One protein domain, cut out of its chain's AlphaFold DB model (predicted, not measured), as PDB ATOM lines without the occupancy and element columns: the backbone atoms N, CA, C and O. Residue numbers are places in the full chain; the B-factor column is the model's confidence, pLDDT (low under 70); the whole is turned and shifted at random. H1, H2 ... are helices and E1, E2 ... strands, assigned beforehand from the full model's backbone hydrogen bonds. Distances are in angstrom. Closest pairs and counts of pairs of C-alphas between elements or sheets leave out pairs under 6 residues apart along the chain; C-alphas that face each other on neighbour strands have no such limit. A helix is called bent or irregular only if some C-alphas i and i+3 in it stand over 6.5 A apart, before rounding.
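What this domain is: This is residues 504 to 672 of the 683 residues of the protein "ABC-type multidrug transport system, ATPase and permease component" of Vibrionales bacterium (strain SWAT-3) (UniProt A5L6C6). Two lobes of one long curled sheet stand end to end, with E5 as the bridge: E1, E4, E3, E2 and the first part of E5 make one lobe, and the last part of E5 with E8, E7, E6 and E9 makes the other. H1 sits between the lobes, while H2 sticks out beyond E10. The printed part has 169 residues, with ten named strands and two named helices in the order E1 H1 E2 E3 E4 E5 E6 E7 E8 E9 E10 H2, of mixed class. The antiparallel sheet runs E1 E4 E3 E2 E5 E8 E7 E6 E9; the whole is loose, with a radius of gyration of the C-alphas of 19.7 A, and spans 60 by 44 by 28 A.

Where its parts are: In sheet order, the strands are E1, residues 504 to 511, from C-alpha 504 at (208.462, 282.413, 173.935); E4, 556 to 563, 22.9 A; E3, 537 to 549, 27.9 A; E2, 528 to 532; E5, 577 to 594, 24.2 A; E8, 627 to 632; E7, 613 to 623, 24.8 A; E6, 603 to 607; and E9, 640 to 643. E10, residues 657 to 660, pairs with no named strand. H1 is residues 513 to 522, and H2 is residues 662 to 672, ending at C-alpha 672 at (240.377, 310.443, 172.384).

How they stand to each other: E5 bends by 138 degrees at residue 589 and pairs with E2 over residues 578 to 582, N 531 and O 579 at 2.7 A, and with E8 over 591 to 594, N 628 and O 593 at 2.7 A. It is a folded sheet, one sheet bent back on itself into two leaves: E1 and E4 face E2, E5, E8, E7, E6 and E9, with 22 pairs of C-alphas within 11 A and E3 as the hinge. E2 E3 E4 and E6 E7 E8 are meanders, each strand the antiparallel neighbour of the one before; E2 to E5, E5 to E8 and E6 to E9 are Greek keys, the first strand also the antiparallel neighbour of the fourth. H1 is on the sheet, which curls round it; its closest C-alphas to E5 are those of Ala 522 and Leu 584, 5.6 A. H1 has 3 of 6 O i to N i+4 pairs within hydrogen-bond range, and H2 2 of 7, with 2 of 8 O i to N i+3 pairs.

The domain as a whole: The C-alphas of Gln 567 and Glu 610, the two farthest apart, are 61.3 A apart. The printed part has no cut; the links E4 to E5 and E9 to E10 are long. Residues 662 to 672 stand free. Mean pLDDT of the printed part is 84.9; residues 524 to 526 and 661 to 672 are under 70.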
ATOM      1  N   SER A 504     207.025 282.458 173.691       94.44
ATOM      2  CA  SER A 504     208.462 282.413 173.935       94.44
ATOM      3  C   SER A 504     209.143 281.177 173.353       94.44
ATOM      4  O   SER A 504     208.504 280.199 172.964       94.44
ATOM      5  N   ILE A 505     210.470 281.237 173.293       95.25
ATOM      6  CA  ILE A 505     211.345 280.123 172.927       95.25
ATOM      7  C   ILE A 505     212.334 279.872 174.060       95.25
ATOM      8  O   ILE A 505     212.743 280.806 174.761       95.25
ATOM      9  N   ASP A 506     212.703 278.611 174.232       96.56
ATOM     10  CA  ASP A 506     213.638 278.182 175.259       96.56
ATOM     11  C   ASP A 506     215.047 278.145 174.667       96.56
ATOM     12  O   ASP A 506     215.228 277.938 173.467       96.56
ATOM     13  N   ILE A 507     216.061 278.389 175.489       96.56
ATOM     14  CA  ILE A 507     217.462 278.273 175.092       96.56
ATOM     15  C   ILE A 507     218.140 277.378 176.108       96.56
ATOM     16  O   ILE A 507     218.261 277.737 177.279       96.56
ATOM     17  N   GLU A 508     218.561 276.214 175.643       95.56
ATOM     18  CA  GLU A 508     219.262 275.216 176.432       95.56
ATOM     19  C   GLU A 508     220.752 275.556 176.432       95.56
ATOM     20  O   GLU A 508     221.414 275.551 175.387       95.56
ATOM     21  N   LEU A 509     221.259 275.914 177.610       94.25
ATOM     22  CA  LEU A 509     222.652 276.272 177.834       94.25
ATOM     23  C   LEU A 509     223.363 275.180 178.633       94.25
ATOM     24  O   LEU A 509     223.182 275.107 179.855       94.25
ATOM     25  N   PRO A 510     224.223 274.381 177.986       94.38
ATOM     26  CA  PRO A 510     225.149 273.521 178.699       94.38
ATOM     27  C   PRO A 510     226.238 274.358 179.382       94.38
ATOM     28  O   PRO A 510     227.036 275.034 178.731       94.38
ATOM     29  N   ILE A 511     226.303 274.294 180.712       91.94
ATOM     30  CA  ILE A 511     227.292 274.996 181.531       91.94
ATOM     31  C   ILE A 511     228.210 273.970 182.206       91.94
ATOM     32  O   ILE A 511     227.762 273.067 182.916       91.94
ATOM     33  N   SER A 512     229.521 274.104 181.977       90.38
ATOM     34  CA  SER A 512     230.549 273.295 182.643       90.38
ATOM     35  C   SER A 512     230.641 273.630 184.133       90.38
ATOM     36  O   SER A 512     230.278 274.727 184.548       90.38
ATOM     37  N   GLU A 513     231.185 272.723 184.948       85.25
ATOM     38  CA  GLU A 513     231.344 272.988 186.388       85.25
ATOM     39  C   GLU A 513     232.224 274.224 186.662       85.25
ATOM     40  O   GLU A 513     231.943 274.991 187.579       85.25
ATOM     41  N   MET A 514     233.237 274.476 185.821       82.81
ATOM     42  CA  MET A 514     234.075 275.679 185.903       82.81
ATOM     43  C   MET A 514     233.257 276.958 185.669       82.81
ATOM     44  O   MET A 514     233.331 277.890 186.464       82.81
ATOM     45  N   HIS A 515     232.443 276.992 184.610       86.94
ATOM     46  CA  HIS A 515     231.596 278.148 184.306       86.94
ATOM     47  C   HIS A 515     230.463 278.320 185.322       86.94
ATOM     48  O   HIS A 515     230.047 279.438 185.619       86.94
ATOM     49  N   TRP A 516     229.968 277.220 185.893       87.69
ATOM     50  CA  TRP A 516     228.904 277.256 186.888       87.69
ATOM     51  C   TRP A 516     229.310 278.049 188.136       87.69
ATOM     52  O   TRP A 516     228.522 278.860 188.619       87.69
ATOM     53  N   GLN A 517     230.550 277.880 188.611       82.31
ATOM     54  CA  GLN A 517     231.074 278.626 189.764       82.31
ATOM     55  C   GLN A 517     231.082 280.145 189.539       82.31
ATOM     56  O   GLN A 517     230.861 280.901 190.481       82.31
ATOM     57  N   GLN A 518     231.298 280.594 188.299       79.12
ATOM     58  CA  GLN A 518     231.312 282.016 187.934       79.12
ATOM     59  C   GLN A 518     229.891 282.581 187.804       79.12
ATOM     60  O   GLN A 518     229.600 283.696 188.227       79.12
ATOM     61  N   VAL A 519     228.995 281.798 187.205       83.56
ATOM     62  CA  VAL A 519     227.673 282.263 186.778       83.56
ATOM     63  C   VAL A 519     226.629 282.167 187.889       83.56
ATOM     64  O   VAL A 519     225.670 282.931 187.874       83.56
ATOM     65  N   GLN A 520     226.805 281.290 188.884       79.94
ATOM     66  CA  GLN A 520     225.796 281.036 189.922       79.94
ATOM     67  C   GLN A 520     225.295 282.314 190.619       79.94
ATOM     68  O   GLN A 520     224.093 282.449 190.840       79.94
ATOM     69  N   ALA A 521     226.192 283.257 190.929       75.00
ATOM     70  CA  ALA A 521     225.824 284.537 191.539       75.00
ATOM     71  C   ALA A 521     225.141 285.491 190.539       75.00
ATOM     72  O   ALA A 521     224.177 286.168 190.890       75.00
ATOM     73  N   ALA A 522     225.592 285.496 189.281       73.94
ATOM     74  CA  ALA A 522     225.054 286.341 188.216       73.94
ATOM     75  C   ALA A 522     223.651 285.910 187.736       73.94
ATOM     76  O   ALA A 522     222.926 286.709 187.149       73.94
ATOM     77  N   LEU A 523     223.231 284.665 187.999       72.31
ATOM     78  CA  LEU A 523     221.895 284.165 187.634       72.31
ATOM     79  C   LEU A 523     220.763 284.661 188.548       72.31
ATOM     80  O   LEU A 523     219.603 284.389 188.242       72.31
ATOM     81  N   VAL A 524     221.069 285.358 189.650       67.31
ATOM     82  CA  VAL A 524     220.061 285.884 190.592       67.31
ATOM     83  C   VAL A 524     219.386 287.150 190.043       67.31
ATOM     84  O   VAL A 524     218.166 287.267 190.125       67.31
ATOM     85  N   GLU A 525     220.149 288.038 189.394       67.00
ATOM     86  CA  GLU A 525     219.650 289.195 188.624       67.00
ATOM     87  C   GLU A 525     220.273 289.213 187.213       67.00
ATOM     88  O   GLU A 525     221.132 290.036 186.890       67.00
ATOM     89  N   PRO A 526     219.889 288.256 186.352       67.69
ATOM     90  CA  PRO A 526     220.601 288.000 185.112       67.69
ATOM     91  C   PRO A 526     220.321 289.075 184.058       67.69
ATOM     92  O   PRO A 526     219.248 289.110 183.457       67.69
ATOM     93  N   SER A 527     221.329 289.887 183.737       83.38
ATOM     94  CA  SER A 527     221.378 290.613 182.462       83.38
ATOM     95  C   SER A 527     221.954 289.691 181.384       83.38
ATOM     96  O   SER A 527     223.145 289.762 181.062       83.38
ATOM     97  N   ILE A 528     221.114 288.809 180.832       90.69
ATOM     98  CA  ILE A 528     221.518 287.859 179.788       90.69
ATOM     99  C   ILE A 528     220.981 288.289 178.427       90.69
ATOM    100  O   ILE A 528     219.799 288.601 178.260       90.69
ATOM    101  N   ARG A 529     221.861 288.254 177.429       93.19
ATOM    102  CA  ARG A 529     221.503 288.450 176.024       93.19
ATOM    103  C   ARG A 529     221.801 287.189 175.236       93.19
ATOM    104  O   ARG A 529     222.888 286.634 175.337       93.19
ATOM    105  N   VAL A 530     220.843 286.758 174.429       93.38
ATOM    106  CA  VAL A 530     221.041 285.707 173.432       93.38
ATOM    107  C   VAL A 530     221.408 286.378 172.118       93.38
ATOM    108  O   VAL A 530     220.706 287.278 171.674       93.38
ATOM    109  N   VAL A 531     222.505 285.953 171.506       93.50
ATOM    110  CA  VAL A 531     223.072 286.520 170.286       93.50
ATOM    111  C   VAL A 531     223.102 285.442 169.204       93.50
ATOM    112  O   VAL A 531     223.637 284.351 169.412       93.50
ATOM    113  N   SER A 532     222.515 285.715 168.038       92.75
ATOM    114  CA  SER A 532     222.611 284.811 166.888       92.75
ATOM    115  C   SER A 532     223.977 284.919 166.215       92.75
ATOM    116  O   SER A 532     224.695 285.906 166.348       92.75
ATOM    117  N   ARG A 533     224.294 283.947 165.354       86.88
ATOM    118  CA  ARG A 533     225.481 284.006 164.486       86.88
ATOM    119  C   ARG A 533     225.532 285.252 163.586       86.88
ATOM    120  O   ARG A 533     226.612 285.676 163.197       86.88
ATOM    121  N   SER A 534     224.377 285.823 163.245       87.00
ATOM    122  CA  SER A 534     224.266 287.056 162.455       87.00
ATOM    123  C   SER A 534     224.377 288.339 163.291       87.00
ATOM    124  O   SER A 534     224.208 289.419 162.739       87.00
ATOM    125  N   GLY A 535     224.635 288.234 164.600       88.69
ATOM    126  CA  GLY A 535     224.816 289.372 165.507       88.69
ATOM    127  C   GLY A 535     223.524 289.961 166.081       88.69
ATOM    128  O   GLY A 535     223.580 290.951 166.806       88.69
ATOM    129  N   ASN A 536     222.365 289.360 165.799       91.56
ATOM    130  CA  ASN A 536     221.088 289.826 166.340       91.56
ATOM    131  C   ASN A 536     220.962 289.429 167.806       91.56
ATOM    132  O   ASN A 536     221.412 288.345 168.172       91.56
ATOM    133  N   GLN A 537     220.351 290.285 168.625       92.25
ATOM    134  CA  GLN A 537     220.316 290.104 170.075       92.25
ATOM    135  C   GLN A 537     218.884 290.088 170.601       92.25
ATOM    136  O   GLN A 537     218.071 290.923 170.208       92.25
ATOM    137  N   TRP A 538     218.611 289.184 171.538       93.19
ATOM    138  CA  TRP A 538     217.352 289.115 172.268       93.19
ATOM    139  C   TRP A 538     217.618 289.110 173.774       93.19
ATOM    140  O   TRP A 538     218.503 288.377 174.233       93.19
ATOM    141  N   PRO A 539     216.873 289.902 174.565       93.25
ATOM    142  CA  PRO A 539     216.932 289.804 176.014       93.25
ATOM    143  C   PRO A 539     216.388 288.442 176.450       93.25
ATOM    144  O   PRO A 539     215.349 287.991 175.961       93.25
ATOM    145  N   ALA A 540     217.087 287.786 177.372       93.12
ATOM    146  CA  ALA A 540     216.706 286.475 177.869       93.12
ATOM    147  C   ALA A 540     216.654 286.467 179.395       93.12
ATOM    148  O   ALA A 540     217.473 287.090 180.067       93.12
ATOM    149  N   LYS A 541     215.688 285.729 179.943       92.62
ATOM    150  CA  LYS A 541     215.534 285.527 181.388       92.62
ATOM    151  C   LYS A 541     215.809 284.073 181.730       92.62
ATOM    152  O   LYS A 541     215.465 283.182 180.955       92.62
ATOM    153  N   VAL A 542     216.387 283.821 182.899       92.69
ATOM    154  CA  VAL A 542     216.529 282.454 183.412       92.69
ATOM    155  C   VAL A 542     215.143 281.933 183.758       92.69
ATOM    156  O   VAL A 542     214.431 282.546 184.550       92.69
ATOM    157  N   ARG A 543     214.743 280.810 183.156       91.94
ATOM    158  CA  ARG A 543     213.479 280.155 183.504       91.94
ATOM    159  C   ARG A 543     213.685 279.189 184.656       91.94
ATOM    160  O   ARG A 543     212.988 279.268 185.661       91.94
ATOM    161  N   TYR A 544     214.625 278.269 184.486       91.75
ATOM    162  CA  TYR A 544     215.042 277.344 185.524       91.75
ATOM    163  C   TYR A 544     216.443 276.815 185.229       91.75
ATOM    164  O   TYR A 544     216.924 276.828 184.094       91.75
ATOM    165  N   VAL A 545     217.082 276.317 186.277       91.81
ATOM    166  CA  VAL A 545     218.285 275.495 186.180       91.81
ATOM    167  C   VAL A 545     217.834 274.049 186.321       91.81
ATOM    168  O   VAL A 545     217.073 273.735 187.238       91.81
ATOM    169  N   SER A 546     218.244 273.184 185.396       91.81
ATOM    170  CA  SER A 546     217.921 271.761 185.455       91.81
ATOM    171  C   SER A 546     218.407 271.174 186.784       91.81
ATOM    172  O   SER A 546     219.571 271.381 187.142       91.81
ATOM    173  N   PRO A 547     217.554 270.437 187.521       89.56
ATOM    174  CA  PRO A 547     217.967 269.770 188.752       89.56
ATOM    175  C   PRO A 547     218.893 268.575 188.481       89.56
ATOM    176  O   PRO A 547     219.557 268.093 189.395       89.56
ATOM    177  N   GLU A 548     218.946 268.105 187.233       88.31
ATOM    178  CA  GLU A 548     219.792 267.000 186.797       88.31
ATOM    179  C   GLU A 548     221.008 267.510 186.021       88.31
ATOM    180  O   GLU A 548     220.915 268.424 185.194       88.31
ATOM    181  N   VAL A 549     222.148 266.874 186.290       90.06
ATOM    182  CA  VAL A 549     223.381 267.018 185.513       90.06
ATOM    183  C   VAL A 549     223.370 265.952 184.426       90.06
ATOM    184  O   VAL A 549     223.082 264.787 184.703       90.06
ATOM    185  N   ASP A 550     223.711 266.334 183.200       90.75
ATOM    186  CA  ASP A 550     223.778 265.396 182.082       90.75
ATOM    187  C   ASP A 550     224.833 264.305 182.355       90.75
ATOM    188  O   ASP A 550     225.983 264.594 182.689       90.75
ATOM    189  N   SER A 551     224.448 263.032 182.243       88.69
ATOM    190  CA  SER A 551     225.291 261.899 182.655       88.69
ATOM    191  C   SER A 551     226.481 261.638 181.727       88.69
ATOM    192  O   SER A 551     227.466 261.026 182.151       88.69
ATOM    193  N   VAL A 552     226.413 262.116 180.481       91.88
ATOM    194  CA  VAL A 552     227.441 261.917 179.454       91.88
ATOM    195  C   VAL A 552     228.441 263.066 179.485       91.88
ATOM    196  O   VAL A 552     229.645 262.850 179.598       91.88
ATOM    197  N   THR A 553     227.944 264.298 179.416       90.38
ATOM    198  CA  THR A 553     228.760 265.518 179.355       90.38
ATOM    199  C   THR A 553     229.177 266.022 180.734       90.38
ATOM    200  O   THR A 553     230.137 266.784 180.833       90.38
ATOM    201  N   ARG A 554     228.489 265.591 181.803       90.56
ATOM    202  CA  ARG A 554     228.649 266.092 183.181       90.56
ATOM    203  C   ARG A 554     228.450 267.605 183.299       90.56
ATOM    204  O   ARG A 554     229.018 268.240 184.185       90.56
ATOM    205  N   GLN A 555     227.665 268.187 182.394       93.19
ATOM    206  CA  GLN A 555     227.347 269.611 182.373       93.19
ATOM    207  C   GLN A 555     225.968 269.857 182.984       93.19
ATOM    208  O   GLN A 555     225.053 269.038 182.866       93.19
ATOM    209  N   ARG A 556     225.824 271.002 183.652       92.75
ATOM    210  CA  ARG A 556     224.528 271.480 184.140       92.75
ATOM    211  C   ARG A 556     223.799 272.153 182.990       92.75
ATOM    212  O   ARG A 556     224.424 272.842 182.190       92.75
ATOM    213  N   GLN A 557     222.486 271.993 182.931       93.56
ATOM    214  CA  GLN A 557     221.667 272.665 181.926       93.56
ATOM    215  C   GLN A 557     220.975 273.873 182.549       93.56
ATOM    216  O   GLN A 557     220.253 273.740 183.536       93.56
ATOM    217  N   VAL A 558     221.183 275.053 181.974       93.56
ATOM    218  CA  VAL A 558     220.421 276.259 182.311       93.56
ATOM    219  C   VAL A 558     219.482 276.560 181.159       93.56
ATOM    220  O   VAL A 558     219.916 276.659 180.016       93.56
ATOM    221  N   VAL A 559     218.194 276.710 181.457       94.94
ATOM    222  CA  VAL A 559     217.186 277.013 180.442       94.94
ATOM    223  C   VAL A 559     216.806 278.479 180.545       94.94
ATOM    224  O   VAL A 559     216.256 278.936 181.555       94.94
ATOM    225  N   LEU A 560     217.099 279.222 179.483       94.88
ATOM    226  CA  LEU A 560     216.655 280.602 179.331       94.88
ATOM    227  C   LEU A 560     215.358 280.672 178.532       94.88
ATOM    228  O   LEU A 560     215.031 279.768 177.772       94.88
ATOM    229  N   SER A 561     214.639 281.776 178.684       95.12
ATOM    230  CA  SER A 561     213.427 282.095 177.939       95.12
ATOM    231  C   SER A 561     213.603 283.435 177.233       95.12
ATOM    232  O   SER A 561     213.929 284.430 177.882       95.12
ATOM    233  N   VAL A 562     213.338 283.461 175.927       95.00
ATOM    234  CA  VAL A 562     213.239 284.684 175.115       95.00
ATOM    235  C   VAL A 562     211.779 284.900 174.741       95.00
ATOM    236  O   VAL A 562     211.156 284.024 174.144       95.00
ATOM    237  N   GLU A 563     211.232 286.050 175.118       93.75
ATOM    238  CA  GLU A 563     209.838 286.428 174.863       93.75
ATOM    239  C   GLU A 563     209.653 286.940 173.423       93.75
ATOM    240  O   GLU A 563     210.543 287.572 172.857       93.75
ATOM    241  N   ASN A 564     208.486 286.662 172.837       91.50
ATOM    242  CA  ASN A 564     208.056 287.099 171.502       91.50
ATOM    243  C   ASN A 564     209.079 286.886 170.355       91.50
ATOM    244  O   ASN A 564     209.244 287.764 169.504       91.50
ATOM    245  N   PRO A 565     209.727 285.709 170.242       92.25
ATOM    246  CA  PRO A 565     210.843 285.474 169.313       92.25
ATOM    247  C   PRO A 565     210.450 285.487 167.826       92.25
ATOM    248  O   PRO A 565     211.323 285.493 166.954       92.25
ATOM    249  N   TYR A 566     209.150 285.464 167.519       89.94
ATOM    250  CA  TYR A 566     208.618 285.342 166.158       89.94
ATOM    251  C   TYR A 566     207.939 286.617 165.627       89.94
ATOM    252  O   TYR A 566     207.598 286.660 164.440       89.94
ATOM    253  N   GLN A 567     207.714 287.630 166.475       80.75
ATOM    254  CA  GLN A 567     206.967 288.839 166.099       80.75
ATOM    255  C   GLN A 567     207.821 289.771 165.229       80.75
ATOM    256  O   GLN A 567     207.435 290.085 164.100       80.75
ATOM    257  N   ASP A 568     209.014 290.123 165.709       79.38
ATOM    258  CA  ASP A 568     209.914 291.049 165.027       79.38
ATOM    259  C   ASP A 568     210.881 290.339 164.074       79.38
ATOM    260  O   ASP A 568     211.253 289.175 164.252       79.38
ATOM    261  N   LYS A 569     211.308 291.050 163.022       81.31
ATOM    262  CA  LYS A 569     212.449 290.620 162.209       81.31
ATOM    263  C   LYS A 569     213.720 291.182 162.852       81.31
ATOM    264  O   LYS A 569     213.787 292.394 163.040       81.31
ATOM    265  N   PRO A 570     214.733 290.351 163.126       86.62
ATOM    266  CA  PRO A 570     214.863 288.944 162.752       86.62
ATOM    267  C   PRO A 570     214.186 288.000 163.753       86.62
ATOM    268  O   PRO A 570     214.258 288.201 164.961       86.62
ATOM    269  N   ARG A 571     213.584 286.930 163.226       89.69
ATOM    270  CA  ARG A 571     212.941 285.887 164.033       89.69
ATOM    271  C   ARG A 571     213.975 284.895 164.550       89.69
ATOM    272  O   ARG A 571     214.892 284.528 163.813       89.69
ATOM    273  N   LEU A 572     213.778 284.426 165.776       91.00
ATOM    274  CA  LEU A 572     214.574 283.367 166.386       91.00
ATOM    275  C   LEU A 572     213.809 282.044 166.287       91.00
ATOM    276  O   LEU A 572     212.731 281.910 166.859       91.00
ATOM    277  N   PHE A 573     214.345 281.076 165.545       89.81
ATOM    278  CA  PHE A 573     213.683 279.786 165.327       89.81
ATOM    279  C   PHE A 573     214.274 278.684 166.215       89.81
ATOM    280  O   PHE A 573     215.431 278.796 166.626       89.81
ATOM    281  N   PRO A 574     213.525 277.598 166.488       91.81
ATOM    282  CA  PRO A 574     214.046 276.420 167.181       91.81
ATOM    283  C   PRO A 574     215.180 275.715 166.426       91.81
ATOM    284  O   PRO A 574     215.278 275.805 165.202       91.81
ATOM    285  N   ASN A 575     215.991 274.958 167.166       90.75
ATOM    286  CA  ASN A 575     217.147 274.188 166.698       90.75
ATOM    287  C   ASN A 575     218.252 275.040 166.048       90.75
ATOM    288  O   ASN A 575     218.972 274.577 165.162       90.75
ATOM    289  N   GLN A 576     218.392 276.292 166.477       92.31
ATOM    290  CA  GLN A 576     219.459 277.194 166.064       92.31
ATOM    291  C   GLN A 576     220.518 277.293 167.157       92.31
ATOM    292  O   GLN A 576     220.209 277.353 168.346       92.31
ATOM    293  N   GLN A 577     221.780 277.354 166.740       95.44
ATOM    294  CA  GLN A 577     222.879 277.630 167.652       95.44
ATOM    295  C   GLN A 577     222.971 279.131 167.927       95.44
ATOM    296  O   GLN A 577     223.020 279.946 167.000       95.44
ATOM    297  N   VAL A 578     223.030 279.480 169.208       95.25
ATOM    298  CA  VAL A 578     223.115 280.857 169.698       95.25
ATOM    299  C   VAL A 578     224.191 280.982 170.770       95.25
ATOM    300  O   VAL A 578     224.634 279.992 171.350       95.25
ATOM    301  N   GLN A 579     224.626 282.209 171.023       94.75
ATOM    302  CA  GLN A 579     225.517 282.554 172.124       94.75
ATOM    303  C   GLN A 579     224.710 283.237 173.221       94.75
ATOM    304  O   GLN A 579     224.040 284.227 172.958       94.75
ATOM    305  N   ALA A 580     224.773 282.744 174.450       93.06
ATOM    306  CA  ALA A 580     224.288 283.465 175.613       93.06
ATOM    307  C   ALA A 580     225.441 284.247 176.237       93.06
ATOM    308  O   ALA A 580     226.417 283.660 176.700       93.06
ATOM    309  N   VAL A 581     225.315 285.568 176.232       91.94
ATOM    310  CA  VAL A 581     226.238 286.499 176.878       91.94
ATOM    311  C   VAL A 581     225.660 286.844 178.243       91.94
ATOM    312  O   VAL A 581     224.646 287.541 178.343       91.94
ATOM    313  N   VAL A 582     226.296 286.322 179.286       90.12
ATOM    314  CA  VAL A 582     225.946 286.550 180.689       90.12
ATOM    315  C   VAL A 582     226.829 287.670 181.225       90.12
ATOM    316  O   VAL A 582     228.054 287.559 181.179       90.12
ATOM    317  N   ASN A 583     226.227 288.751 181.720       88.50
ATOM    318  CA  ASN A 583     226.969 289.805 182.410       88.50
ATOM    319  C   ASN A 583     227.327 289.344 183.833       88.50
ATOM    320  O   ASN A 583     226.435 288.953 184.585       88.50
ATOM    321  N   LEU A 584     228.613 289.377 184.189       84.62
ATOM    322  CA  LEU A 584     229.128 288.992 185.509       84.62
ATOM    323  C   LEU A 584     229.343 290.198 186.443       84.62
ATOM    324  O   LEU A 584     229.809 290.030 187.573       84.62
ATOM    325  N   GLY A 585     228.998 291.403 185.983       83.38
ATOM    326  CA  GLY A 585     229.152 292.651 186.718       83.38
ATOM    327  C   GLY A 585     230.593 293.163 186.758       83.38
ATOM    328  O   GLY A 585     231.486 292.652 186.078       83.38
ATOM    329  N   LEU A 586     230.800 294.202 187.569       85.00
ATOM    330  CA  LEU A 586     232.109 294.810 187.783       85.00
ATOM    331  C   LEU A 586     232.984 293.883 188.636       85.00
ATOM    332  O   LEU A 586     232.562 293.432 189.702       85.00
ATOM    333  N   GLN A 587     234.196 293.605 188.170       83.44
ATOM    334  CA  GLN A 587     235.149 292.722 188.833       83.44
ATOM    335  C   GLN A 587     236.468 293.456 189.079       83.44
ATOM    336  O   GLN A 587     237.000 294.108 188.180       83.44
ATOM    337  N   ASP A 588     237.002 293.326 190.293       87.50
ATOM    338  CA  ASP A 588     238.282 293.922 190.694       87.50
ATOM    339  C   ASP A 588     239.484 293.090 190.221       87.50
ATOM    340  O   ASP A 588     239.396 291.861 190.085       87.50
ATOM    341  N   ASP A 589     240.619 293.768 190.023       88.75
ATOM    342  CA  ASP A 589     241.914 293.193 189.635       88.75
ATOM    343  C   ASP A 589     241.859 292.281 188.396       88.75
ATOM    344  O   ASP A 589     242.479 291.213 188.350       88.75
ATOM    345  N   VAL A 590     241.090 292.683 187.384       89.06
ATOM    346  CA  VAL A 590     240.942 291.927 186.138       89.06
ATOM    347  C   VAL A 590     241.873 292.477 185.069       89.06
ATOM    348  O   VAL A 590     242.071 293.685 184.918       89.06
ATOM    349  N   VAL A 591     242.453 291.559 184.304       90.19
ATOM    350  CA  VAL A 591     243.226 291.853 183.107       90.19
ATOM    351  C   VAL A 591     242.552 291.189 181.918       90.19
ATOM    352  O   VAL A 591     242.354 289.974 181.929       90.19
ATOM    353  N   SER A 592     242.270 291.975 180.879       90.00
ATOM    354  CA  SER A 592     241.797 291.441 179.606       90.00
ATOM    355  C   SER A 592     242.980 291.115 178.695       90.00
ATOM    356  O   SER A 592     243.876 291.938 178.479       90.00
ATOM    357  N   LEU A 593     243.026 289.877 178.212       91.06
ATOM    358  CA  LEU A 593     244.096 289.351 177.374       91.06
ATOM    359  C   LEU A 593     243.529 288.717 176.106       91.06
ATOM    360  O   LEU A 593     242.509 288.041 176.174       91.06
ATOM    361  N   PRO A 594     244.224 288.793 174.961       90.69
ATOM    362  CA  PRO A 594     243.862 287.990 173.800       90.69
ATOM    363  C   PRO A 594     243.802 286.493 174.134       90.69
ATOM    364  O   PRO A 594     244.650 285.984 174.866       90.69
ATOM    365  N   LEU A 595     242.882 285.755 173.506       86.38
ATOM    366  CA  LEU A 595     242.766 284.293 173.668       86.38
ATOM    367  C   LEU A 595     244.087 283.533 173.437       86.38
ATOM    368  O   LEU A 595     244.277 282.440 173.966       86.38
ATOM    369  N   SER A 596     245.005 284.103 172.651       90.06
ATOM    370  CA  SER A 596     246.298 283.497 172.332       90.06
ATOM    371  C   SER A 596     247.274 283.437 173.509       90.06
ATOM    372  O   SER A 596     248.226 282.663 173.440       90.06
ATOM    373  N   THR A 597     247.075 284.228 174.571       90.62
ATOM    374  CA  THR A 597     248.025 284.320 175.695       90.62
ATOM    375  C   THR A 597     247.922 283.146 176.671       90.62
ATOM    376  O   THR A 597     248.883 282.847 177.387       90.62
ATOM    377  N   MET A 598     246.773 282.463 176.705       89.12
ATOM    378  CA  MET A 598     246.510 281.366 177.628       89.12
ATOM    379  C   MET A 598     246.870 280.018 176.998       89.12
ATOM    380  O   MET A 598     246.469 279.678 175.886       89.12
ATOM    381  N   THR A 599     247.638 279.219 177.732       88.38
ATOM    382  CA  THR A 599     247.964 277.843 177.335       88.38
ATOM    383  C   THR A 599     246.746 276.928 177.473       88.38
ATOM    384  O   THR A 599     245.848 277.195 178.268       88.38
ATOM    385  N   ARG A 600     246.734 275.793 176.755       80.69
ATOM    386  CA  ARG A 600     245.661 274.778 176.874       80.69
ATOM    387  C   ARG A 600     245.465 274.267 178.305       80.69
ATOM    388  O   ARG A 600     244.360 273.878 178.658       80.69
ATOM    389  N   ASP A 601     246.524 274.308 179.108       81.62
ATOM    390  CA  ASP A 601     246.523 273.879 180.506       81.62
ATOM    391  C   ASP A 601     245.993 274.968 181.469       81.62
ATOM    392  O   ASP A 601     246.026 274.767 182.679       81.62
ATOM    393  N   GLY A 602     245.559 276.132 180.963       84.00
ATOM    394  CA  GLY A 602     244.987 277.223 181.767       84.00
ATOM    395  C   GLY A 602     246.003 278.173 182.415       84.00
ATOM    396  O   GLY A 602     245.647 278.936 183.306       84.00
ATOM    397  N   TYR A 603     247.271 278.142 181.994       90.25
ATOM    398  CA  TYR A 603     248.319 279.030 182.521       90.25
ATOM    399  C   TYR A 603     248.664 280.150 181.549       90.25
ATOM    400  O   TYR A 603     248.582 279.967 180.330       90.25
ATOM    401  N   VAL A 604     249.168 281.254 182.095       92.38
ATOM    402  CA  VAL A 604     249.710 282.382 181.333       92.38
ATOM    403  C   VAL A 604     251.213 282.484 181.575       92.38
ATOM    404  O   VAL A 604     251.691 282.321 182.699       92.38
ATOM    405  N   TRP A 605     251.972 282.722 180.507       93.25
ATOM    406  CA  TRP A 605     253.413 282.948 180.604       93.25
ATOM    407  C   TRP A 605     253.706 284.434 180.790       93.25
ATOM    408  O   TRP A 605     253.197 285.269 180.044       93.25
ATOM    409  N   THR A 606     254.555 284.755 181.760       92.88
ATOM    410  CA  THR A 606     254.990 286.118 182.081       92.88
ATOM    411  C   THR A 606     256.514 286.226 182.046       92.88
ATOM    412  O   THR A 606     257.220 285.216 182.059       92.88
ATOM    413  N   LEU A 607     257.039 287.449 181.971       91.75
ATOM    414  CA  LEU A 607     258.469 287.729 182.117       91.75
ATOM    415  C   LEU A 607     258.761 288.435 183.436       91.75
ATOM    416  O   LEU A 607     258.084 289.404 183.789       91.75
ATOM    417  N   ASP A 608     259.810 287.995 184.129       88.31
ATOM    418  CA  ASP A 608     260.362 288.737 185.265       88.31
ATOM    419  C   ASP A 608     261.283 289.877 184.833       88.31
ATOM    420  O   ASP A 608     261.509 290.078 183.646       88.31
ATOM    421  N   THR A 609     261.803 290.653 185.784       85.56
ATOM    422  CA  THR A 609     262.653 291.827 185.522       85.56
ATOM    423  C   THR A 609     263.970 291.507 184.808       85.56
ATOM    424  O   THR A 609     264.621 292.432 184.338       85.56
ATOM    425  N   GLU A 610     264.367 290.232 184.707       87.06
ATOM    426  CA  GLU A 610     265.573 289.771 183.999       87.06
ATOM    427  C   GLU A 610     265.252 289.123 182.634       87.06
ATOM    428  O   GLU A 610     266.094 288.433 182.053       87.06
ATOM    429  N   ASP A 611     264.031 289.322 182.122       89.62
ATOM    430  CA  ASP A 611     263.515 288.733 180.878       89.62
ATOM    431  C   ASP A 611     263.519 287.193 180.880       89.62
ATOM    432  O   ASP A 611     263.708 286.538 179.846       89.62
ATOM    433  N   ARG A 612     263.289 286.586 182.052       91.12
ATOM    434  CA  ARG A 612     263.131 285.135 182.186       91.12
ATOM    435  C   ARG A 612     261.662 284.746 182.204       91.12
ATOM    436  O   ARG A 612     260.834 285.381 182.856       91.12
ATOM    437  N   LEU A 613     261.359 283.649 181.518       91.88
ATOM    438  CA  LEU A 613     260.016 283.084 181.438       91.88
ATOM    439  C   LEU A 613     259.540 282.539 182.790       91.88
ATOM    440  O   LEU A 613     260.198 281.699 183.406       91.88
ATOM    441  N   ARG A 614     258.342 282.943 183.205       92.19
ATOM    442  CA  ARG A 614     257.599 282.393 184.339       92.19
ATOM    443  C   ARG A 614     256.247 281.882 183.873       92.19
ATOM    444  O   ARG A 614     255.659 282.415 182.938       92.19
ATOM    445  N   LYS A 615     255.768 280.829 184.526       91.81
ATOM    446  CA  LYS A 615     254.445 280.254 184.289       91.81
ATOM    447  C   LYS A 615     253.586 280.582 185.506       91.81
ATOM    448  O   LYS A 615     253.886 280.103 186.597       91.81
ATOM    449  N   GLU A 616     252.569 281.415 185.325       91.50
ATOM    450  CA  GLU A 616     251.675 281.864 186.397       91.50
ATOM    451  C   GLU A 616     250.290 281.215 186.253       91.50
ATOM    452  O   GLU A 616     249.769 281.038 185.146       91.50
ATOM    453  N   SER A 617     249.706 280.822 187.388       90.06
ATOM    454  CA  SER A 617     248.327 280.335 187.467       90.06
ATOM    455  C   SER A 617     247.362 281.511 187.525       90.06
ATOM    456  O   SER A 617     247.576 282.441 188.309       90.06
ATOM    457  N   VAL A 618     246.283 281.438 186.755       90.12
ATOM    458  CA  VAL A 618     245.286 282.502 186.666       90.12
ATOM    459  C   VAL A 618     243.897 281.938 186.930       90.12
ATOM    460  O   VAL A 618     243.629 280.768 186.660       90.12
ATOM    461  N   THR A 619     243.016 282.771 187.467       87.25
ATOM    462  CA  THR A 619     241.589 282.475 187.567       87.25
ATOM    463  C   THR A 619     240.892 283.137 186.391       87.25
ATOM    464  O   THR A 619     240.961 284.355 186.238       87.25
ATOM    465  N   LEU A 620     240.231 282.343 185.547       86.00
ATOM    466  CA  LEU A 620     239.369 282.880 184.499       86.00
ATOM    467  C   LEU A 620     238.153 283.525 185.171       86.00
ATOM    468  O   LEU A 620     237.521 282.899 186.022       86.00
ATOM    469  N   ILE A 621     237.848 284.767 184.817       85.19
ATOM    470  CA  ILE A 621     236.692 285.513 185.322       85.19
ATOM    471  C   ILE A 621     235.616 285.558 184.244       85.19
ATOM    472  O   ILE A 621     234.474 285.201 184.509       85.19
ATOM    473  N   GLY A 622     236.000 285.920 183.022       81.56
ATOM    474  CA  GLY A 622     235.114 286.024 181.870       81.56
ATOM    475  C   GLY A 622     235.817 285.612 180.582       81.56
ATOM    476  O   GLY A 622     237.044 285.539 180.504       81.56
ATOM    477  N   GLN A 623     235.025 285.317 179.560       83.31
ATOM    478  CA  GLN A 623     235.534 284.969 178.241       83.31
ATOM    479  C   GLN A 623     234.590 285.500 177.165       83.31
ATOM    480  O   GLN A 623     233.399 285.162 177.127       83.31
ATOM    481  N   SER A 624     235.163 286.287 176.256       76.75
ATOM    482  CA  SER A 624     234.524 286.750 175.030       76.75
ATOM    483  C   SER A 624     235.028 285.951 173.820       76.75
ATOM    484  O   SER A 624     235.833 285.024 173.930       76.75
ATOM    485  N   SER A 625     234.549 286.298 172.624       71.06
ATOM    486  CA  SER A 625     235.003 285.676 171.378       71.06
ATOM    487  C   SER A 625     236.452 286.005 170.995       71.06
ATOM    488  O   SER A 625     236.995 285.341 170.115       71.06
ATOM    489  N   GLN A 626     237.059 287.040 171.587       79.38
ATOM    490  CA  GLN A 626     238.400 287.524 171.220       79.38
ATOM    491  C   GLN A 626     239.341 287.659 172.424       79.38
ATOM    492  O   GLN A 626     240.556 287.506 172.271       79.38
ATOM    493  N   GLU A 627     238.782 287.878 173.612       87.06
ATOM    494  CA  GLU A 627     239.518 288.219 174.827       87.06
ATOM    495  C   GLU A 627     239.117 287.316 176.004       87.06
ATOM    496  O   GLU A 627     238.018 286.755 176.059       87.06
ATOM    497  N   LEU A 628     240.057 287.155 176.927       88.31
ATOM    498  CA  LEU A 628     239.964 286.433 178.185       88.31
ATOM    499  C   LEU A 628     240.131 287.439 179.311       88.31
ATOM    500  O   LEU A 628     241.178 288.077 179.418       88.31
ATOM    501  N   ASP A 629     239.141 287.505 180.187       89.31
ATOM    502  CA  ASP A 629     239.227 288.286 181.407       89.31
ATOM    503  C   ASP A 629     239.734 287.376 182.514       89.31
ATOM    504  O   ASP A 629     239.061 286.422 182.916       89.31
ATOM    505  N   ILE A 630     240.938 287.651 183.000       90.50
ATOM    506  CA  ILE A 630     241.601 286.820 183.998       90.50
ATOM    507  C   ILE A 630     242.018 287.632 185.220       90.50
ATOM    508  O   ILE A 630     242.281 288.831 185.141       90.50
ATOM    509  N   ARG A 631     242.149 286.944 186.352       90.88
ATOM    510  CA  ARG A 631     242.766 287.460 187.575       90.88
ATOM    511  C   ARG A 631     244.007 286.633 187.892       90.88
ATOM    512  O   ARG A 631     243.944 285.402 187.920       90.88
ATOM    513  N   PHE A 632     245.141 287.286 188.132       90.44
ATOM    514  CA  PHE A 632     246.353 286.595 188.583       90.44
ATOM    515  C   PHE A 632     246.188 286.151 190.039       90.44
ATOM    516  O   PHE A 632     245.777 286.941 190.884       90.44
ATOM    517  N   ASN A 633     246.514 284.890 190.341       88.38
ATOM    518  CA  ASN A 633     246.331 284.349 191.693       88.38
ATOM    519  C   ASN A 633     247.375 284.886 192.688       88.38
ATOM    520  O   ASN A 633     247.097 284.978 193.880       88.38
ATOM    521  N   ASP A 634     248.572 285.225 192.203       85.19
ATOM    522  CA  ASP A 634     249.639 285.828 193.003       85.19
ATOM    523  C   ASP A 634     249.747 287.325 192.689       85.19
ATOM    524  O   ASP A 634     250.039 287.700 191.551       85.19
ATOM    525  N   ARG A 635     249.533 288.173 193.708       83.81
ATOM    526  CA  ARG A 635     249.607 289.647 193.628       83.81
ATOM    527  C   ARG A 635     248.813 290.197 192.436       83.81
ATOM    528  O   ARG A 635     249.405 290.664 191.453       83.81
ATOM    529  N   SER A 636     247.490 290.073 192.547       85.75
ATOM    530  CA  SER A 636     246.486 290.396 191.526       85.75
ATOM    531  C   SER A 636     246.505 291.855 191.069       85.75
ATOM    532  O   SER A 636     246.105 292.130 189.948       85.75
ATOM    533  N   ASP A 637     247.029 292.758 191.894       86.12
ATOM    534  CA  ASP A 637     247.100 294.210 191.709       86.12
ATOM    535  C   ASP A 637     248.292 294.678 190.852       86.12
ATOM    536  O   ASP A 637     248.359 295.825 190.407       86.12
ATOM    537  N   LYS A 638     249.279 293.808 190.617       88.25
ATOM    538  CA  LYS A 638     250.547 294.202 189.989       88.25
ATOM    539  C   LYS A 638     250.544 294.018 188.474       88.25
ATOM    540  O   LYS A 638     250.167 292.959 187.980       88.25
ATOM    541  N   ALA A 639     251.133 294.975 187.755       87.88
ATOM    542  CA  ALA A 639     251.372 294.871 186.315       87.88
ATOM    543  C   ALA A 639     252.238 293.649 185.935       87.88
ATOM    544  O   ALA A 639     253.104 293.208 186.702       87.88
ATOM    545  N   ARG A 640     252.007 293.089 184.742       90.12
ATOM    546  CA  ARG A 640     252.749 291.936 184.198       90.12
ATOM    547  C   ARG A 640     253.138 292.171 182.741       90.12
ATOM    548  O   ARG A 640     252.424 292.828 181.991       90.12
ATOM    549  N   ARG A 641     254.255 291.565 182.334       92.38
ATOM    550  CA  ARG A 641     254.638 291.396 180.925       92.38
ATOM    551  C   ARG A 641     254.227 289.997 180.493       92.38
ATOM    552  O   ARG A 641     254.892 289.036 180.866       92.38
ATOM    553  N   VAL A 642     253.114 289.886 179.780       92.50
ATOM    554  CA  VAL A 642     252.494 288.621 179.365       92.50
ATOM    555  C   VAL A 642     252.960 288.230 177.969       92.50
ATOM    556  O   VAL A 642     253.011 289.056 177.065       92.50
ATOM    557  N   VAL A 643     253.269 286.954 177.769       92.25
ATOM    558  CA  VAL A 643     253.624 286.392 176.463       92.25
ATOM    559  C   VAL A 643     252.367 286.176 175.618       92.25
ATOM    560  O   VAL A 643     251.439 285.491 176.037       92.25
ATOM    561  N   GLN A 644     252.353 286.722 174.401       89.69
ATOM    562  CA  GLN A 644     251.164 286.710 173.540       89.69
ATOM    563  C   GLN A 644     250.912 285.360 172.850       89.69
ATOM    564  O   GLN A 644     249.761 285.016 172.595       89.69
ATOM    565  N   TYR A 645     251.977 284.619 172.529       89.38
ATOM    566  CA  TYR A 645     251.928 283.340 171.809       89.38
ATOM    567  C   TYR A 645     252.867 282.327 172.484       89.38
ATOM    568  O   TYR A 645     254.006 282.141 172.040       89.38
ATOM    569  N   PRO A 646     252.452 281.710 173.603       87.75
ATOM    570  CA  PRO A 646     253.292 280.765 174.320       87.75
ATOM    571  C   PRO A 646     253.495 279.482 173.503       87.75
ATOM    572  O   PRO A 646     252.550 278.910 172.962       87.75
ATOM    573  N   LEU A 647     254.740 279.005 173.437       83.81
ATOM    574  CA  LEU A 647     255.093 277.744 172.777       83.81
ATOM    575  C   LEU A 647     255.194 276.626 173.816       83.81
ATOM    576  O   LEU A 647     255.768 276.827 174.885       83.81
ATOM    577  N   SER A 648     254.737 275.417 173.480       78.88
ATOM    578  CA  SER A 648     254.830 274.250 174.377       78.88
ATOM    579  C   SER A 648     256.272 273.881 174.761       78.88
ATOM    580  O   SER A 648     256.486 273.197 175.754       78.88
ATOM    581  N   SER A 649     257.266 274.339 173.992       79.81
ATOM    582  CA  SER A 649     258.698 274.138 174.243       79.81
ATOM    583  C   SER A 649     259.329 275.175 175.186       79.81
ATOM    584  O   SER A 649     260.544 275.147 175.397       79.81
ATOM    585  N   MET A 650     258.559 276.142 175.697       86.94
ATOM    586  CA  MET A 650     259.052 277.138 176.653       86.94
ATOM    587  C   MET A 650     259.375 276.486 178.003       86.94
ATOM    588  O   MET A 650     258.625 275.650 178.504       86.94
ATOM    589  N   LEU A 651     260.503 276.880 178.599       86.75
ATOM    590  CA  LEU A 651     260.974 276.367 179.887       86.75
ATOM    591  C   LEU A 651     260.989 277.490 180.923       86.75
ATOM    592  O   LEU A 651     261.424 278.605 180.630       86.75
ATOM    593  N   ILE A 652     260.546 277.172 182.137       89.62
ATOM    594  CA  ILE A 652     260.564 278.095 183.277       89.62
ATOM    595  C   ILE A 652     262.012 278.523 183.557       89.62
ATOM    596  O   ILE A 652     262.925 277.701 183.553       89.62
ATOM    597  N   GLY A 653     262.226 279.820 183.780       86.75
ATOM    598  CA  GLY A 653     263.526 280.415 184.091       86.75
ATOM    599  C   GLY A 653     264.439 280.650 182.884       86.75
ATOM    600  O   GLY A 653     265.520 281.219 183.052       86.75
ATOM    601  N   LYS A 654     264.029 280.249 181.670       88.56
ATOM    602  CA  LYS A 654     264.805 280.484 180.447       88.56
ATOM    603  C   LYS A 654     264.729 281.956 180.046       88.56
ATOM    604  O   LYS A 654     263.639 282.520 179.972       88.56
ATOM    605  N   GLN A 655     265.887 282.549 179.767       88.81
ATOM    606  CA  GLN A 655     265.985 283.920 179.280       88.81
ATOM    607  C   GLN A 655     265.557 283.996 177.811       88.81
ATOM    608  O   GLN A 655     265.895 283.121 177.004       88.81
ATOM    609  N   VAL A 656     264.801 285.034 177.471       89.31
ATOM    610  CA  VAL A 656     264.283 285.276 176.122       89.31
ATOM    611  C   VAL A 656     264.531 286.719 175.704       89.31
ATOM    612  O   VAL A 656     264.843 287.564 176.533       89.31
ATOM    613  N   ALA A 657     264.409 287.000 174.408       89.19
ATOM    614  CA  ALA A 657     264.487 288.358 173.882       89.19
ATOM    615  C   ALA A 657     263.060 288.910 173.679       89.19
ATOM    616  O   ALA A 657     262.403 288.534 172.701       89.19
ATOM    617  N   PRO A 658     262.531 289.758 174.582       86.62
ATOM    618  CA  PRO A 658     261.182 290.291 174.442       86.62
ATOM    619  C   PRO A 658     261.055 291.207 173.219       86.62
ATOM    620  O   PRO A 658     261.913 292.050 172.956       86.62
ATOM    621  N   ARG A 659     259.952 291.069 172.480       85.81
ATOM    622  CA  ARG A 659     259.527 292.000 171.429       85.81
ATOM    623  C   ARG A 659     258.153 292.554 171.778       85.81
ATOM    624  O   ARG A 659     257.185 291.803 171.867       85.81
ATOM    625  N   PHE A 660     258.071 293.863 171.967       78.12
ATOM    626  CA  PHE A 660     256.810 294.540 172.247       78.12
ATOM    627  C   PHE A 660     255.985 294.644 170.970       78.12
ATOM    628  O   PHE A 660     256.442 295.202 169.972       78.12
ATOM    629  N   ASN A 661     254.774 294.098 171.000       64.81
ATOM    630  CA  ASN A 661     253.846 294.204 169.884       64.81
ATOM    631  C   ASN A 661     252.890 295.377 170.154       64.81
ATOM    632  O   ASN A 661     251.865 295.223 170.811       64.81
ATOM    633  N   GLY A 662     253.265 296.578 169.706       50.28
ATOM    634  CA  GLY A 662     252.589 297.846 170.026       50.28
ATOM    635  C   GLY A 662     251.248 298.105 169.325       50.28
ATOM    636  O   GLY A 662     250.821 299.252 169.260       50.28
ATOM    637  N   ILE A 663     250.569 297.090 168.788       46.44
ATOM    638  CA  ILE A 663     249.422 297.298 167.880       46.44
ATOM    639  C   ILE A 663     248.125 297.697 168.625       46.44
ATOM    640  O   ILE A 663     247.236 298.292 168.026       46.44
ATOM    641  N   HIS A 664     248.010 297.477 169.942       45.22
ATOM    642  CA  HIS A 664     246.777 297.801 170.688       45.22
ATOM    643  C   HIS A 664     246.726 299.195 171.344       45.22
ATOM    644  O   HIS A 664     245.660 299.599 171.802       45.22
ATOM    645  N   SER A 665     247.819 299.970 171.364       35.75
ATOM    646  CA  SER A 665     247.803 301.315 171.979       35.75
ATOM    647  C   SER A 665     247.284 302.428 171.057       35.75
ATOM    648  O   SER A 665     246.752 303.419 171.553       35.75
ATOM    649  N   GLU A 666     247.348 302.275 169.731       33.19
ATOM    650  CA  GLU A 666     246.857 303.315 168.809       33.19
ATOM    651  C   GLU A 666     245.324 303.355 168.713       33.19
ATOM    652  O   GLU A 666     244.751 304.438 168.621       33.19
ATOM    653  N   ALA A 667     244.631 302.219 168.851       33.19
ATOM    654  CA  ALA A 667     243.164 302.186 168.819       33.19
ATOM    655  C   ALA A 667     242.514 302.828 170.065       33.19
ATOM    656  O   ALA A 667     241.433 303.405 169.965       33.19
ATOM    657  N   MET A 668     243.183 302.796 171.227       35.09
ATOM    658  CA  MET A 668     242.710 303.476 172.443       35.09
ATOM    659  C   MET A 668     243.044 304.976 172.477       35.09
ATOM    660  O   MET A 668     242.324 305.745 173.116       35.09
ATOM    661  N   LEU A 669     244.103 305.417 171.788       33.56
ATOM    662  CA  LEU A 669     244.471 306.836 171.710       33.56
ATOM    663  C   LEU A 669     243.739 307.574 170.576       33.56
ATOM    664  O   LEU A 669     243.360 308.730 170.767       33.56
ATOM    665  N   ALA A 670     243.430 306.904 169.460       32.72
ATOM    666  CA  ALA A 670     242.663 307.490 168.356       32.72
ATOM    667  C   ALA A 670     241.195 307.800 168.725       32.72
ATOM    668  O   ALA A 670     240.602 308.724 168.176       32.72
ATOM    669  N   GLY A 671     240.622 307.102 169.714       34.25
ATOM    670  CA  GLY A 671     239.281 307.391 170.241       34.25
ATOM    671  C   GLY A 671     239.195 308.621 171.161       34.25
ATOM    672  O   GLY A 671     238.095 309.022 171.537       34.25
ATOM    673  N   LYS A 672     240.330 309.234 171.536       36.78
ATOM    674  CA  LYS A 672     240.377 310.443 172.384       36.78
ATOM    675  C   LYS A 672     240.738 311.726 171.629       36.78
ATOM    676  O   LYS A 672     240.506 312.812 172.160       36.78
TER     677      LYS A 672